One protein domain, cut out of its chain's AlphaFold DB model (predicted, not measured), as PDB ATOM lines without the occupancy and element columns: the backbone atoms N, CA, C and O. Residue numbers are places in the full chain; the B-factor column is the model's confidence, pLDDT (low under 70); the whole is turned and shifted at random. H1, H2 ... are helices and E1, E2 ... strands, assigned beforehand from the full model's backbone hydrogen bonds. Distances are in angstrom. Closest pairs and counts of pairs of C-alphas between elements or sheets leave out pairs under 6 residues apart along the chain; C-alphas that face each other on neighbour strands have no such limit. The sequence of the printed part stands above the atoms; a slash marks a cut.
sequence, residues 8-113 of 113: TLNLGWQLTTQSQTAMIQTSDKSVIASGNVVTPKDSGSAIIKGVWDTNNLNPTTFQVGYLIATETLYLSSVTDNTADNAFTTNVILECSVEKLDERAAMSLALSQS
ATOM      1  N   THR A   8     -65.109  40.933 -52.615       72.94
ATOM      2  CA  THR A   8     -63.745  41.234 -52.177       72.94
ATOM      3  C   THR A   8     -63.465  40.473 -50.892       72.94
ATOM      4  O   THR A   8     -64.347  40.342 -50.046       72.94
ATOM      5  N   LEU A   9     -62.248  39.962 -50.762       75.31
ATOM      6  CA  LEU A   9     -61.721  39.443 -49.513       75.31
ATOM      7  C   LEU A   9     -60.713  40.447 -48.954       75.31
ATOM      8  O   LEU A   9     -59.761  40.824 -49.646       75.31
ATOM      9  N   ASN A  10     -60.912  40.828 -47.699       77.69
ATOM     10  CA  ASN A  10     -59.988  41.650 -46.937       77.69
ATOM     11  C   ASN A  10     -59.282  40.777 -45.899       77.69
ATOM     12  O   ASN A  10     -59.921  40.184 -45.031       77.69
ATOM     13  N   LEU A  11     -57.955  40.724 -45.982       80.81
ATOM     14  CA  LEU A  11     -57.085  40.122 -44.978       80.81
ATOM     15  C   LEU A  11     -56.359  41.248 -44.245       80.81
ATOM     16  O   LEU A  11     -55.644  42.023 -44.873       80.81
ATOM     17  N   GLY A  12     -56.523  41.333 -42.931       83.88
ATOM     18  CA  GLY A  12     -55.777  42.252 -42.075       83.88
ATOM     19  C   GLY A  12     -54.857  41.496 -41.126       83.88
ATOM     20  O   GLY A  12     -55.181  40.385 -40.704       83.88
ATOM     21  N   TRP A  13     -53.725  42.098 -40.770       86.88
ATOM     22  CA  TRP A  13     -52.843  41.611 -39.714       86.88
ATOM     23  C   TRP A  13     -52.375  42.750 -38.814       86.88
ATOM     24  O   TRP A  13     -52.245  43.893 -39.257       86.88
ATOM     25  N   GLN A  14     -52.113  42.426 -37.548       88.75
ATOM     26  CA  GLN A  14     -51.616  43.370 -36.551       88.75
ATOM     27  C   GLN A  14     -50.589  42.714 -35.635       88.75
ATOM     28  O   GLN A  14     -50.742  41.558 -35.237       88.75
ATOM     29  N   LEU A  15     -49.555  43.486 -35.310       88.69
ATOM     30  CA  LEU A  15     -48.563  43.186 -34.291       88.69
ATOM     31  C   LEU A  15     -48.783  44.139 -33.113       88.69
ATOM     32  O   LEU A  15     -48.682  45.357 -33.287       88.69
ATOM     33  N   THR A  16     -49.082  43.592 -31.936       90.75
ATOM     34  CA  THR A  16     -49.429  44.370 -30.739       90.75
ATOM     35  C   THR A  16     -48.606  43.978 -29.511       90.75
ATOM     36  O   THR A  16     -48.129  42.848 -29.398       90.75
ATOM     37  N   THR A  17     -48.452  44.904 -28.560       91.06
ATOM     38  CA  THR A  17     -47.816  44.665 -27.243       91.06
ATOM     39  C   THR A  17     -48.730  43.928 -26.259       91.06
ATOM     40  O   THR A  17     -48.268  43.403 -25.249       91.06
ATOM     41  N   GLN A  18     -50.031  43.861 -26.554       88.56
ATOM     42  CA  GLN A  18     -51.049  43.205 -25.735       88.56
ATOM     43  C   GLN A  18     -51.953  42.307 -26.579       88.56
ATOM     44  O   GLN A  18     -52.135  42.531 -27.778       88.56
ATOM     45  N   SER A  19     -52.536  41.297 -25.934       89.50
ATOM     46  CA  SER A  19     -53.538  40.438 -26.561       89.50
ATOM     47  C   SER A  19     -54.813  41.229 -26.836       89.50
ATOM     48  O   SER A  19     -55.324  41.907 -25.946       89.50
ATOM     49  N   GLN A  20     -55.338  41.103 -28.052       88.25
ATOM     50  CA  GLN A  20     -56.564  41.765 -28.483       88.25
ATOM     51  C   GLN A  20     -57.616  40.732 -28.882       88.25
ATOM     52  O   GLN A  20     -57.301  39.683 -29.446       88.25
ATOM     53  N   THR A  21     -58.885  41.029 -28.602       88.62
ATOM     54  CA  THR A  21     -60.014  40.150 -28.957       88.62
ATOM     55  C   THR A  21     -60.477  40.335 -30.404       88.62
ATOM     56  O   THR A  21     -61.115  39.444 -30.962       88.62
ATOM     57  N   ALA A  22     -60.147  41.472 -31.016       88.00
ATOM     58  CA  ALA A  22     -60.418  41.819 -32.408       88.00
ATOM     59  C   ALA A  22     -59.325  42.772 -32.927       88.00
ATOM     60  O   ALA A  22     -58.516  43.265 -32.141       88.00
ATOM     61  N   MET A  23     -59.303  43.053 -34.236       85.50
ATOM     62  CA  MET A  23     -58.440  44.121 -34.752       85.50
ATOM     63  C   MET A  23     -58.860  45.471 -34.172       85.50
ATOM     64  O   MET A  23     -60.044  45.814 -34.154       85.50
ATOM     65  N   ILE A  24     -57.867  46.236 -33.738       89.19
ATOM     66  CA  ILE A  24     -58.027  47.551 -33.114       89.19
ATOM     67  C   ILE A  24     -57.539  48.654 -34.052       89.19
ATOM     68  O   ILE A  24     -56.860  48.402 -35.047       89.19
ATOM     69  N   GLN A  25     -57.910  49.900 -33.773       85.38
ATOM     70  CA  GLN A  25     -57.494  51.027 -34.603       85.38
ATOM     71  C   GLN A  25     -56.001  51.331 -34.404       85.38
ATOM     72  O   GLN A  25     -55.485  51.228 -33.297       85.38
ATOM     73  N   THR A  26     -55.321  51.809 -35.448       80.88
ATOM     74  CA  THR A  26     -53.901  52.223 -35.400       80.88
ATOM     75  C   THR A  26     -53.617  53.425 -34.490       80.88
ATOM     76  O   THR A  26     -52.464  53.786 -34.293       80.88
ATOM     77  N   SER A  27     -54.653  54.064 -33.940       82.94
ATOM     78  CA  SER A  27     -54.523  55.095 -32.902       82.94
ATOM     79  C   SER A  27     -54.264  54.522 -31.508       82.94
ATOM     80  O   SER A  27     -53.947  55.276 -30.591       82.94
ATOM     81  N   ASP A  28     -54.475  53.221 -31.327       85.31
ATOM     82  CA  ASP A  28     -54.180  52.522 -30.087       85.31
ATOM     83  C   ASP A  28     -52.664  52.331 -29.938       85.31
ATOM     84  O   ASP A  28     -51.974  51.943 -30.881       85.31
ATOM     85  N   LYS A  29     -52.142  52.621 -28.746       84.06
ATOM     86  CA  LYS A  29     -50.696  52.644 -28.482       84.06
ATOM     87  C   LYS A  29     -50.081  51.253 -28.368       84.06
ATOM     88  O   LYS A  29     -48.858  51.131 -28.395       84.06
ATOM     89  N   SER A  30     -50.912  50.221 -28.256       86.19
ATOM     90  CA  SER A  30     -50.458  48.838 -28.284       86.19
ATOM     91  C   SER A  30     -50.103  48.364 -29.694       86.19
ATOM     92  O   SER A  30     -49.413  47.354 -29.821       86.19
ATOM     93  N   VAL A  31     -50.531  49.065 -30.754       87.50
ATOM     94  CA  VAL A  31     -50.245  48.693 -32.149       87.50
ATOM     95  C   VAL A  31     -48.829  49.113 -32.532       87.50
ATOM     96  O   VAL A  31     -48.502  50.295 -32.571       87.50
ATOM     97  N   ILE A  32     -47.997  48.129 -32.875       85.56
ATOM     98  CA  ILE A  32     -46.625  48.343 -33.358       85.56
ATOM     99  C   ILE A  32     -46.619  48.451 -34.881       85.56
ATOM    100  O   ILE A  32     -45.971  49.322 -35.454       85.56
ATOM    101  N   ALA A  33     -47.330  47.535 -35.541       84.69
ATOM    102  CA  ALA A  33     -47.420  47.470 -36.991       84.69
ATOM    103  C   ALA A  33     -48.733  46.810 -37.415       84.69
ATOM    104  O   ALA A  33     -49.231  45.906 -36.743       84.69
ATOM    105  N   SER A  34     -49.275  47.227 -38.556       85.44
ATOM    106  CA  SER A  34     -50.487  46.627 -39.117       85.44
ATOM    107  C   SER A  34     -50.497  46.714 -40.630       85.44
ATOM    108  O   SER A  34     -50.157  47.759 -41.177       85.44
ATOM    109  N   GLY A  35     -50.970  45.681 -41.311       80.31
ATOM    110  CA  GLY A  35     -51.130  45.710 -42.762       80.31
ATOM    111  C   GLY A  35     -52.442  45.089 -43.203       80.31
ATOM    112  O   GLY A  35     -53.076  44.337 -42.461       80.31
ATOM    113  N   ASN A  36     -52.845  45.401 -44.431       79.12
ATOM    114  CA  ASN A  36     -54.012  44.802 -45.051       79.12
ATOM    115  C   ASN A  36     -53.735  44.441 -46.511       79.12
ATOM    116  O   ASN A  36     -53.010  45.135 -47.217       79.12
ATOM    117  N   VAL A  37     -54.355  43.359 -46.963       76.69
ATOM    118  CA  VAL A  37     -54.333  42.906 -48.349       76.69
ATOM    119  C   VAL A  37     -55.771  42.749 -48.810       76.69
ATOM    120  O   VAL A  37     -56.590  42.117 -48.141       76.69
ATOM    121  N   VAL A  38     -56.066  43.335 -49.964       75.50
ATOM    122  CA  VAL A  38     -57.388  43.298 -50.584       75.50
ATOM    123  C   VAL A  38     -57.276  42.518 -51.883       75.50
ATOM    124  O   VAL A  38     -56.505  42.884 -52.768       75.50
ATOM    125  N   THR A  39     -58.039  41.436 -52.007       72.44
ATOM    126  CA  THR A  39     -58.039  40.594 -53.207       72.44
ATOM    127  C   THR A  39     -59.460  40.334 -53.695       72.44
ATOM    128  O   THR A  39     -60.356  40.090 -52.886       72.44
ATOM    129  N   PRO A  40     -59.700  40.316 -55.017       71.81
ATOM    130  CA  PRO A  40     -60.956  39.825 -55.556       71.81
ATOM    131  C   PRO A  40     -61.100  38.324 -55.277       71.81
ATOM    132  O   PRO A  40     -60.142  37.548 -55.389       71.81
ATOM    133  N   LYS A  41     -62.327  37.924 -54.963       68.81
ATOM    134  CA  LYS A  41     -62.798  36.551 -54.803       68.81
ATOM    135  C   LYS A  41     -63.826  36.259 -55.900       68.81
ATOM    136  O   LYS A  41     -64.634  37.114 -56.267       68.81
ATOM    137  N   ASP A  42     -63.772  35.052 -56.457       63.66
ATOM    138  CA  ASP A  42     -64.758  34.591 -57.434       63.66
ATOM    139  C   ASP A  42     -66.058  34.176 -56.718       63.66
ATOM    140  O   ASP A  42     -66.031  33.543 -55.663       63.66
ATOM    141  N   SER A  43     -67.213  34.541 -57.275       61.75
ATOM    142  CA  SER A  43     -68.523  34.297 -56.661       61.75
ATOM    143  C   SER A  43     -68.925  32.814 -56.671       61.75
ATOM    144  O   SER A  43     -69.851  32.439 -55.958       61.75
ATOM    145  N   GLY A  44     -68.254  31.976 -57.474       57.44
ATOM    146  CA  GLY A  44     -68.520  30.532 -57.591       57.44
ATOM    147  C   GLY A  44     -67.451  29.606 -56.994       57.44
ATOM    148  O   GLY A  44     -67.647  28.394 -56.962       57.44
ATOM    149  N   SER A  45     -66.312  30.142 -56.548       55.91
ATOM    150  CA  SER A  45     -65.211  29.376 -55.951       55.91
ATOM    151  C   SER A  45     -64.361  30.338 -55.128       55.91
ATOM    152  O   SER A  45     -63.941  31.360 -55.669       55.91
ATOM    153  N   ALA A  46     -64.102  30.076 -53.842       55.94
ATOM    154  CA  ALA A  46     -63.385  31.023 -52.984       55.94
ATOM    155  C   ALA A  46     -61.864  31.006 -53.230       55.94
ATOM    156  O   ALA A  46     -61.060  30.857 -52.314       55.94
ATOM    157  N   ILE A  47     -61.477  31.152 -54.496       57.72
ATOM    158  CA  ILE A  47     -60.101  31.184 -54.965       57.72
ATOM    159  C   ILE A  47     -59.705  32.645 -55.163       57.72
ATOM    160  O   ILE A  47     -60.343  33.399 -55.901       57.72
ATOM    161  N   ILE A  48     -58.616  33.023 -54.506       59.44
ATOM    162  CA  ILE A  48     -57.923  34.301 -54.671       59.44
ATOM    163  C   ILE A  48     -57.367  34.356 -56.096       59.44
ATOM    164  O   ILE A  48     -56.480  33.578 -56.443       59.44
ATOM    165  N   LYS A  49     -57.885  35.259 -56.937       55.41
ATOM    166  CA  LYS A  49     -57.498  35.340 -58.363       55.41
ATOM    167  C   LYS A  49     -56.462  36.416 -58.694       55.41
ATOM    168  O   LYS A  49     -56.116  36.594 -59.858       55.41
ATOM    169  N   GLY A  50     -55.923  37.091 -57.687       55.50
ATOM    170  CA  GLY A  50     -54.815  38.020 -57.856       55.50
ATOM    171  C   GLY A  50     -54.561  38.787 -56.573       55.50
ATOM    172  O   GLY A  50     -55.412  39.555 -56.142       55.50
ATOM    173  N   VAL A  51     -53.391  38.591 -55.971       56.22
ATOM    174  CA  VAL A  51     -52.942  39.438 -54.867       56.22
ATOM    175  C   VAL A  51     -52.366  40.697 -55.492       56.22
ATOM    176  O   VAL A  51     -51.282  40.669 -56.073       56.22
ATOM    177  N   TRP A  52     -53.110  41.794 -55.419       56.22
ATOM    178  CA  TRP A  52     -52.536  43.101 -55.677       56.22
ATOM    179  C   TRP A  52     -52.092  43.676 -54.345       56.22
ATOM    180  O   TRP A  52     -52.922  44.091 -53.536       56.22
ATOM    181  N   ASP A  53     -50.778  43.712 -54.136       52.97
ATOM    182  CA  ASP A  53     -50.160  44.557 -53.118       52.97
ATOM    183  C   ASP A  53     -50.338  46.016 -53.562       52.97
ATOM    184  O   ASP A  53     -49.449  46.655 -54.118       52.97
ATOM    185  N   THR A  54     -51.580  46.500 -53.499       49.50
ATOM    186  CA  THR A  54     -51.940  47.821 -54.025       49.50
ATOM    187  C   THR A  54     -51.528  48.931 -53.095       49.50
ATOM    188  O   THR A  54     -51.615  50.077 -53.506       49.50
ATOM    189  N   ASN A  55     -51.054  48.614 -51.894       44.47
ATOM    190  CA  ASN A  55     -50.558  49.580 -50.943       44.47
ATOM    191  C   ASN A  55     -49.762  48.839 -49.873       44.47
ATOM    192  O   ASN A  55     -50.286  48.528 -48.803       44.47
ATOM    193  N   ASN A  56     -48.462  48.674 -50.105       46.38
ATOM    194  CA  ASN A  56     -47.503  48.544 -49.015       46.38
ATOM    195  C   ASN A  56     -47.393  49.921 -48.310       46.38
ATOM    196  O   ASN A  56     -46.346  50.556 -48.277       46.38
ATOM    197  N   LEU A  57     -48.527  50.444 -47.822       47.44
ATOM    198  CA  LEU A  57     -48.666  51.698 -47.072       47.44
ATOM    199  C   LEU A  57     -48.298  51.498 -45.601       47.44
ATOM    200  O   LEU A  57     -48.701  52.287 -44.752       47.44
ATOM    201  N   ASN A  58     -47.538  50.453 -45.292       49.84
ATOM    202  CA  ASN A  58     -46.998  50.259 -43.965       49.84
ATOM    203  C   ASN A  58     -45.511  50.623 -43.996       49.84
ATOM    204  O   ASN A  58     -44.665  49.747 -44.192       49.84
ATOM    205  N   PRO A  59     -45.151  51.914 -43.856       52.12
ATOM    206  CA  PRO A  59     -43.792  52.285 -43.523       52.12
ATOM    207  C   PRO A  59     -43.534  51.848 -42.076       52.12
ATOM    208  O   PRO A  59     -43.498  52.660 -41.160       52.12
ATOM    209  N   THR A  60     -43.315  50.552 -41.865       60.00
ATOM    210  CA  THR A  60     -42.792  50.007 -40.603       60.00
ATOM    211  C   THR A  60     -41.273  50.188 -40.522       60.00
ATOM    212  O   THR A  60     -40.571  49.449 -39.838       60.00
ATOM    213  N   THR A  61     -40.721  51.139 -41.276       63.09
ATOM    214  CA  THR A  61     -39.314  51.509 -41.186       63.09
ATOM    215  C   THR A  61     -39.197  52.599 -40.138       63.09
ATOM    216  O   THR A  61     -39.313  53.790 -40.425       63.09
ATOM    217  N   PHE A  62     -38.973  52.189 -38.896       68.06
ATOM    218  CA  PHE A  62     -38.612  53.124 -37.845       68.06
ATOM    219  C   PHE A  62     -37.195  53.631 -38.117       68.06
ATOM    220  O   PHE A  62     -36.221  52.903 -37.947       68.06
ATOM    221  N   GLN A  63     -37.073  54.884 -38.555       62.62
ATOM    222  CA  GLN A  63     -35.801  55.469 -39.003       62.62
ATOM    223  C   GLN A  63     -34.732  55.550 -37.889       62.62
ATOM    224  O   GLN A  63     -33.559  55.763 -38.181       62.62
ATOM    225  N   VAL A  64     -35.134  55.349 -36.625       69.25
ATOM    226  CA  VAL A  64     -34.271  55.280 -35.429       69.25
ATOM    227  C   VAL A  64     -34.665  54.084 -34.529       69.25
ATOM    228  O   VAL A  64     -34.358  54.056 -33.344       69.25
ATOM    229  N   GLY A  65     -35.364  53.084 -35.079       68.44
ATOM    230  CA  GLY A  65     -35.931  51.979 -34.295       68.44
ATOM    231  C   GLY A  65     -37.176  52.369 -33.483       68.44
ATOM    232  O   GLY A  65     -37.532  53.544 -33.368       68.44
ATOM    233  N   TYR A  66     -37.875  51.366 -32.952       78.19
ATOM    234  CA  TYR A  66     -39.007  51.529 -32.039       78.19
ATOM    235  C   TYR A  66     -38.747  50.689 -30.797       78.19
ATOM    236  O   TYR A  66     -38.586  49.471 -30.888       78.19
ATOM    237  N   LEU A  67     -38.661  51.348 -29.644       83.50
ATOM    238  CA  LEU A  67     -38.364  50.678 -28.388       83.50
ATOM    239  C   LEU A  67     -39.643  50.064 -27.831       83.50
ATOM    240  O   LEU A  67     -40.604  50.780 -27.569       83.50
ATOM    241  N   ILE A  68     -39.647  48.748 -27.643       81.62
ATOM    242  CA  ILE A  68     -40.785  47.996 -27.109       81.62
ATOM    243  C   ILE A  68     -40.482  47.669 -25.650       81.62
ATOM    244  O   ILE A  68     -39.450  47.078 -25.344       81.62
ATOM    245  N   ALA A  69     -41.373  48.068 -24.749       78.81
ATOM    246  CA  ALA A  69     -41.213  47.866 -23.311       78.81
ATOM    247  C   ALA A  69     -41.758  46.520 -22.807       78.81
ATOM    248  O   ALA A  69     -41.658  46.230 -21.616       78.81
ATOM    249  N   THR A  70     -42.356  45.712 -23.685       78.94
ATOM    250  CA  THR A  70     -42.866  44.376 -23.368       78.94
ATOM    251  C   THR A  70     -41.961  43.293 -23.944       78.94
ATOM    252  O   THR A  70     -41.424  43.412 -25.042       78.94
ATOM    253  N   GLU A  71     -41.815  42.194 -23.207       79.44
ATOM    254  CA  GLU A  71     -41.059  41.020 -23.669       79.44
ATOM    255  C   GLU A  71     -41.866  40.155 -24.647       79.44
ATOM    256  O   GLU A  71     -41.308  39.345 -25.388       79.44
ATOM    257  N   THR A  72     -43.188  40.338 -24.659       85.62
ATOM    258  CA  THR A  72     -44.122  39.563 -25.471       85.62
ATOM    259  C   THR A  72     -44.773  40.450 -26.518       85.62
ATOM    260  O   THR A  72     -45.222  41.559 -26.217       85.62
ATOM    261  N   LEU A  73     -44.863  39.912 -27.734       89.06
ATOM    262  CA  LEU A  73     -45.598  40.475 -28.857       89.06
ATOM    263  C   LEU A  73     -46.670  39.496 -29.323       89.06
ATOM    264  O   LEU A  73     -46.457  38.282 -29.324       89.06
ATOM    265  N   TYR A  74     -47.802  40.030 -29.763       91.19
ATOM    266  CA  TYR A  74     -48.934  39.258 -30.254       91.19
ATOM    267  C   TYR A  74     -49.131  39.539 -31.742       91.19
ATOM    268  O   TYR A  74     -49.340  40.681 -32.140       91.19
ATOM    269  N   LEU A  75     -49.056  38.489 -32.566       90.06
ATOM    270  CA  LEU A  75     -49.398  38.549 -33.985       90.06
ATOM    271  C   LEU A  75     -50.805  37.989 -34.177       90.06
ATOM    272  O   LEU A  75     -51.073  36.840 -33.824       90.06
ATOM    273  N   SER A  76     -51.683  38.789 -34.769       89.25
ATOM    274  CA  SER A  76     -53.046  38.385 -35.104       89.25
ATOM    275  C   SER A  76     -53.348  38.687 -36.565       89.25
ATOM    276  O   SER A  76     -52.815  39.635 -37.145       89.25
ATOM    277  N   SER A  77     -54.223  37.882 -37.162       87.00
ATOM    278  CA  SER A  77     -54.768  38.126 -38.492       87.00
ATOM    279  C   SER A  77     -56.259  37.844 -38.523       87.00
ATOM    280  O   SER A  77     -56.727  36.914 -37.866       87.00
ATOM    281  N   VAL A  78     -56.991  38.600 -39.330       85.06
ATOM    282  CA  VAL A  78     -58.431  38.421 -39.511       85.06
ATOM    283  C   VAL A  78     -58.809  38.559 -40.976       85.06
ATOM    284  O   VAL A  78     -58.178  39.293 -41.738       85.06
ATOM    285  N   THR A  79     -59.862  37.848 -41.354       81.00
ATOM    286  CA  THR A  79     -60.475  37.899 -42.678       81.00
ATOM    287  C   THR A  79     -61.938  38.288 -42.530       81.00
ATOM    288  O   THR A  79     -62.627  37.746 -41.665       81.00
ATOM    289  N   ASP A  80     -62.439  39.181 -43.377       77.06
ATOM    290  CA  ASP A  80     -63.858  39.575 -43.379       77.06
ATOM    291  C   ASP A  80     -64.784  38.545 -44.052       77.06
ATOM    292  O   ASP A  80     -66.005  38.602 -43.913       77.06
ATOM    293  N   ASN A  81     -64.201  37.593 -44.781       69.38
ATOM    294  CA  ASN A  81     -64.907  36.556 -45.514       69.38
ATOM    295  C   ASN A  81     -64.104  35.249 -45.464       69.38
ATOM    296  O   ASN A  81     -62.875  35.261 -45.443       69.38
ATOM    297  N   THR A  82     -64.780  34.104 -45.461       65.81
ATOM    298  CA  THR A  82     -64.119  32.797 -45.519       65.81
ATOM    299  C   THR A  82     -63.558  32.559 -46.918       65.81
ATOM    300  O   THR A  82     -64.279  32.669 -47.916       65.81
ATOM    301  N   ALA A  83     -62.276  32.220 -47.015       62.72
ATOM    302  CA  ALA A  83     -61.707  31.657 -48.235       62.72
ATOM    303  C   ALA A  83     -61.527  30.147 -48.073       62.72
ATOM    304  O   ALA A  83     -61.302  29.663 -46.965       62.72
ATOM    305  N   ASP A  84     -61.621  29.412 -49.180       63.91
ATOM    306  CA  ASP A  84     -61.457  27.951 -49.179       63.91
ATOM    307  C   ASP A  84     -59.971  27.553 -49.098       63.91
ATOM    308  O   ASP A  84     -59.637  26.391 -48.877       63.91
ATOM    309  N   ASN A  85     -59.059  28.516 -49.271       66.94
ATOM    310  CA  ASN A  85     -57.620  28.346 -49.130       66.94
ATOM    311  C   ASN A  85     -57.096  28.935 -47.810       66.94
ATOM    312  O   ASN A  85     -57.629  29.900 -47.267       66.94
ATOM    313  N   ALA A  86     -56.017  28.341 -47.294       68.62
ATOM    314  CA  ALA A  86     -55.365  28.814 -46.081       68.62
ATOM    315  C   ALA A  86     -54.523  30.072 -46.351       68.62
ATOM    316  O   ALA A  86     -53.827  30.161 -47.365       68.62
ATOM    317  N   PHE A  87     -54.540  31.005 -45.400       72.81
ATOM    318  CA  PHE A  87     -53.625  32.144 -45.343       72.81
ATOM    319  C   PHE A  87     -52.533  31.873 -44.319       72.81
ATOM    320  O   PHE A  87     -52.771  31.247 -43.286       72.81
ATOM    321  N   THR A  88     -51.335  32.378 -44.584       79.44
ATOM    322  CA  THR A  88     -50.240  32.365 -43.617       79.44
ATOM    323  C   THR A  88     -49.672  33.765 -43.516       79.44
ATOM    324  O   THR A  88     -49.218  34.330 -44.510       79.44
ATOM    325  N   THR A  89     -49.703  34.313 -42.308       79.12
ATOM    326  CA  THR A  89     -49.112  35.611 -41.989       79.12
ATOM    327  C   THR A  89     -47.752  35.362 -41.359       79.12
ATOM    328  O   THR A  89     -47.667  34.714 -40.320       79.12
ATOM    329  N   ASN A  90     -46.696  35.874 -41.986       82.06
ATOM    330  CA  ASN A  90     -45.333  35.793 -41.472       82.06
ATOM    331  C   ASN A  90     -44.790  37.207 -41.279       82.06
ATOM    332  O   ASN A  90     -45.009  38.071 -42.128       82.06
ATOM    333  N   VAL A  91     -44.059  37.426 -40.190       80.38
ATOM    334  CA  VAL A  91     -43.363  38.686 -39.911       80.38
ATOM    335  C   VAL A  91     -41.900  38.391 -39.599       80.38
ATOM    336  O   VAL A  91     -41.588  37.391 -38.954       80.38
ATOM    337  N   ILE A  92     -41.008  39.255 -40.077       84.19
ATOM    338  CA  ILE A  92     -39.581  39.231 -39.749       84.19
ATOM    339  C   ILE A  92     -39.298  40.500 -38.956       84.19
ATOM    340  O   ILE A  92     -39.660  41.593 -39.392       84.19
ATOM    341  N   LEU A  93     -38.678  40.341 -37.789       81.94
ATOM    342  CA  LEU A  93     -38.341  41.438 -36.893       81.94
ATOM    343  C   LEU A  93     -36.824  41.501 -36.722       81.94
ATOM    344  O   LEU A  93     -36.200  40.520 -36.321       81.94
ATOM    345  N   GLU A  94     -36.244  42.662 -37.010       83.56
ATOM    346  CA  GLU A  94     -34.865  42.981 -36.651       83.56
ATOM    347  C   GLU A  94     -34.886  43.692 -35.295       83.56
ATOM    348  O   GLU A  94     -35.319  44.840 -35.191       83.56
ATOM    349  N   CYS A  95     -34.482  42.991 -34.232       80.94
ATOM    350  CA  CYS A  95     -34.536  43.511 -32.867       80.94
ATOM    351  C   CYS A  95     -33.172  43.424 -32.180       80.94
ATOM    352  O   CYS A  95     -32.454  42.432 -32.308       80.94
ATOM    353  N   SER A  96     -32.863  44.438 -31.376       83.44
ATOM    354  CA  SER A  96     -31.774  44.429 -30.401       83.44
ATOM    355  C   SER A  96     -32.338  44.704 -29.012       83.44
ATOM    356  O   SER A  96     -33.254  45.508 -28.861       83.44
ATOM    357  N   VAL A  97     -31.785  44.054 -27.989       80.44
ATOM    358  CA  VAL A  97     -32.198  44.283 -26.600       80.44
ATOM    359  C   VAL A  97     -31.452  45.495 -26.050       80.44
ATOM    360  O   VAL A  97     -30.225  45.465 -25.939       80.44
ATOM    361  N   GLU A  98     -32.184  46.538 -25.667       79.06
ATOM    362  CA  GLU A  98     -31.636  47.676 -24.928       79.06
ATOM    363  C   GLU A  98     -31.981  47.569 -23.439       79.06
ATOM    364  O   GLU A  98     -33.116  47.286 -23.060       79.06
ATOM    365  N   LYS A  99     -30.986  47.790 -22.571       72.75
ATOM    366  CA  LYS A  99     -31.200  47.814 -21.119       72.75
ATOM    367  C   LYS A  99     -31.741  49.180 -20.710       72.75
ATOM    368  O   LYS A  99     -31.022  50.172 -20.799       72.75
ATOM    369  N   LEU A 100     -32.972  49.210 -20.212       70.56
ATOM    370  CA  LEU A 100     -33.573  50.386 -19.588       70.56
ATOM    371  C   LEU A 100     -33.460  50.310 -18.061       70.56
ATOM    372  O   LEU A 100     -33.497  49.226 -17.480       70.56
ATOM    373  N   ASP A 101     -33.362  51.473 -17.416       78.44
ATOM    374  CA  ASP A 101     -33.594  51.596 -15.974       78.44
ATOM    375  C   ASP A 101     -35.074  51.305 -15.657       78.44
ATOM    376  O   ASP A 101     -35.962  51.636 -16.448       78.44
ATOM    377  N   GLU A 102     -35.356  50.705 -14.501       70.69
ATOM    378  CA  GLU A 102     -36.667  50.133 -14.144       70.69
ATOM    379  C   GLU A 102     -37.801  51.171 -14.244       70.69
ATOM    380  O   GLU A 102     -38.895  50.891 -14.738       70.69
ATOM    381  N   ARG A 103     -37.515  52.424 -13.869       68.94
ATOM    382  CA  ARG A 103     -38.472  53.541 -13.955       68.94
ATOM    383  C   ARG A 103     -38.770  53.958 -15.397       68.94
ATOM    384  O   ARG A 103     -39.902  54.338 -15.696       68.94
ATOM    385  N   ALA A 104     -37.774  53.892 -16.279       68.19
ATOM    386  CA  ALA A 104     -37.934  54.205 -17.696       68.19
ATOM    387  C   ALA A 104     -38.686  53.081 -18.426       68.19
ATOM    388  O   ALA A 104     -39.582  53.369 -19.216       68.19
ATOM    389  N   ALA A 105     -38.395  51.820 -18.089       66.88
ATOM    390  CA  ALA A 105     -39.110  50.656 -18.610       66.88
ATOM    391  C   ALA A 105     -40.601  50.685 -18.232       66.88
ATOM    392  O   ALA A 105     -41.461  50.538 -19.095       66.88
ATOM    393  N   MET A 106     -40.919  50.974 -16.966       72.44
ATOM    394  CA  MET A 106     -42.302  51.057 -16.470       72.44
ATOM    395  C   MET A 106     -43.092  52.211 -17.096       72.44
ATOM    396  O   MET A 106     -44.246  52.038 -17.492       72.44
ATOM    397  N   SER A 107     -42.479  53.395 -17.219       73.94
ATOM    398  CA  SER A 107     -43.130  54.540 -17.866       73.94
ATOM    399  C   SER A 107     -43.403  54.279 -19.346       73.94
ATOM    400  O   SER A 107     -44.425  54.728 -19.867       73.94
ATOM    401  N   LEU A 108     -42.497  53.572 -20.025       75.44
ATOM    402  CA  LEU A 108     -42.654  53.230 -21.431       75.44
ATOM    403  C   LEU A 108     -43.707  52.131 -21.618       75.44
ATOM    404  O   LEU A 108     -44.577  52.286 -22.471       75.44
ATOM    405  N   ALA A 109     -43.710  51.100 -20.769       69.50
ATOM    406  CA  ALA A 109     -44.728  50.051 -20.772       69.50
ATOM    407  C   ALA A 109     -46.134  50.634 -20.597       69.50
ATOM    408  O   ALA A 109     -47.023  50.329 -21.387       69.50
ATOM    409  N   LEU A 110     -46.317  51.561 -19.649       74.69
ATOM    410  CA  LEU A 110     -47.598  52.246 -19.448       74.69
ATOM    411  C   LEU A 110     -48.011  53.090 -20.663       74.69
ATOM    412  O   LEU A 110     -49.194  53.227 -20.957       74.69
ATOM    413  N   SER A 111     -47.046  53.668 -21.379       72.50
ATOM    414  CA  SER A 111     -47.332  54.438 -22.592       72.50
ATOM    415  C   SER A 111     -47.669  53.569 -23.807       72.50
ATOM    416  O   SER A 111     -48.231  54.094 -24.761       72.50
ATOM    417  N   GLN A 112     -47.340  52.277 -23.761       68.44
ATOM    418  CA  GLN A 112     -47.573  51.273 -24.810       68.44
ATOM    419  C   GLN A 112     -48.684  50.283 -24.432       68.44
ATOM    420  O   GLN A 112     -48.859  49.255 -25.095       68.44
ATOM    421  N   SER A 113     -49.387  50.591 -23.338       63.66
ATOM    422  CA  SER A 113     -50.583  49.900 -22.873       63.66
ATOM    423  C   SER A 113     -51.846  50.516 -23.467       63.66
ATOM    424  O   SER A 113     -51.829  51.735 -23.762       63.66
TER     425      SER A 113
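Overview. This is residues 8 to 113 of the 113 residues of an uncharacterized protein of Myxococcales bacterium (UniProt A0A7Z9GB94). With little regular structure, the model is a rod: a narrow, curled sheet, with short E3 at one end, helix H1 beyond the other, and unnamed stretches 49 to 73 and 80 to 101 running lengthwise. Four strands and one helix, E1 E2 E3 E4 H1, hold 41 of 106 printed residues, class mixed; the antiparallel sheet runs E3 E2 E1 E4. It is loose, radius of gyration of the C-alphas 16.7 A, spanning 58 by 28 by 21 A.

Along the chain. E2, residues 31 to 42, measures 32.4 A; E1, 8 to 16, 26.0 A from C-alpha 8 (-63.745, 41.234, -52.177); E4, 74 to 79, 17.0 A; E3, 45 to 48, 8.9 A; H1, 102 to 111, 14.3 A, to C-alpha 111 (-47.332, 54.438, -22.592).

Arrangement. E1 and E2 form an antiparallel hairpin at 165 degrees, N 11 and O 37 2.9 A apart. E1 and E4 are antiparallel, N 14 and O 76 2.9 A apart. In hairpin E2 and E3, C-alphas 42 and 45 face each other at 5.4 A, with no N and O within hydrogen-bond range. E1 E2 E3 are a meander, successive antiparallel neighbours; E4 beside E1 completes a Greek key. H1, every O i to N i+4 pair within hydrogen-bond range, is not on the sheet, with 0 pairs of C-alphas within 10 A.

Size, cuts and confidence. The farthest C-alphas, Gly 44 and Asp 101, are 58.3 A apart. The printed part has no cut; links E1 to E2, E3 to E4 and E4 to H1 are long. Low-confidence residues include 41 to 65.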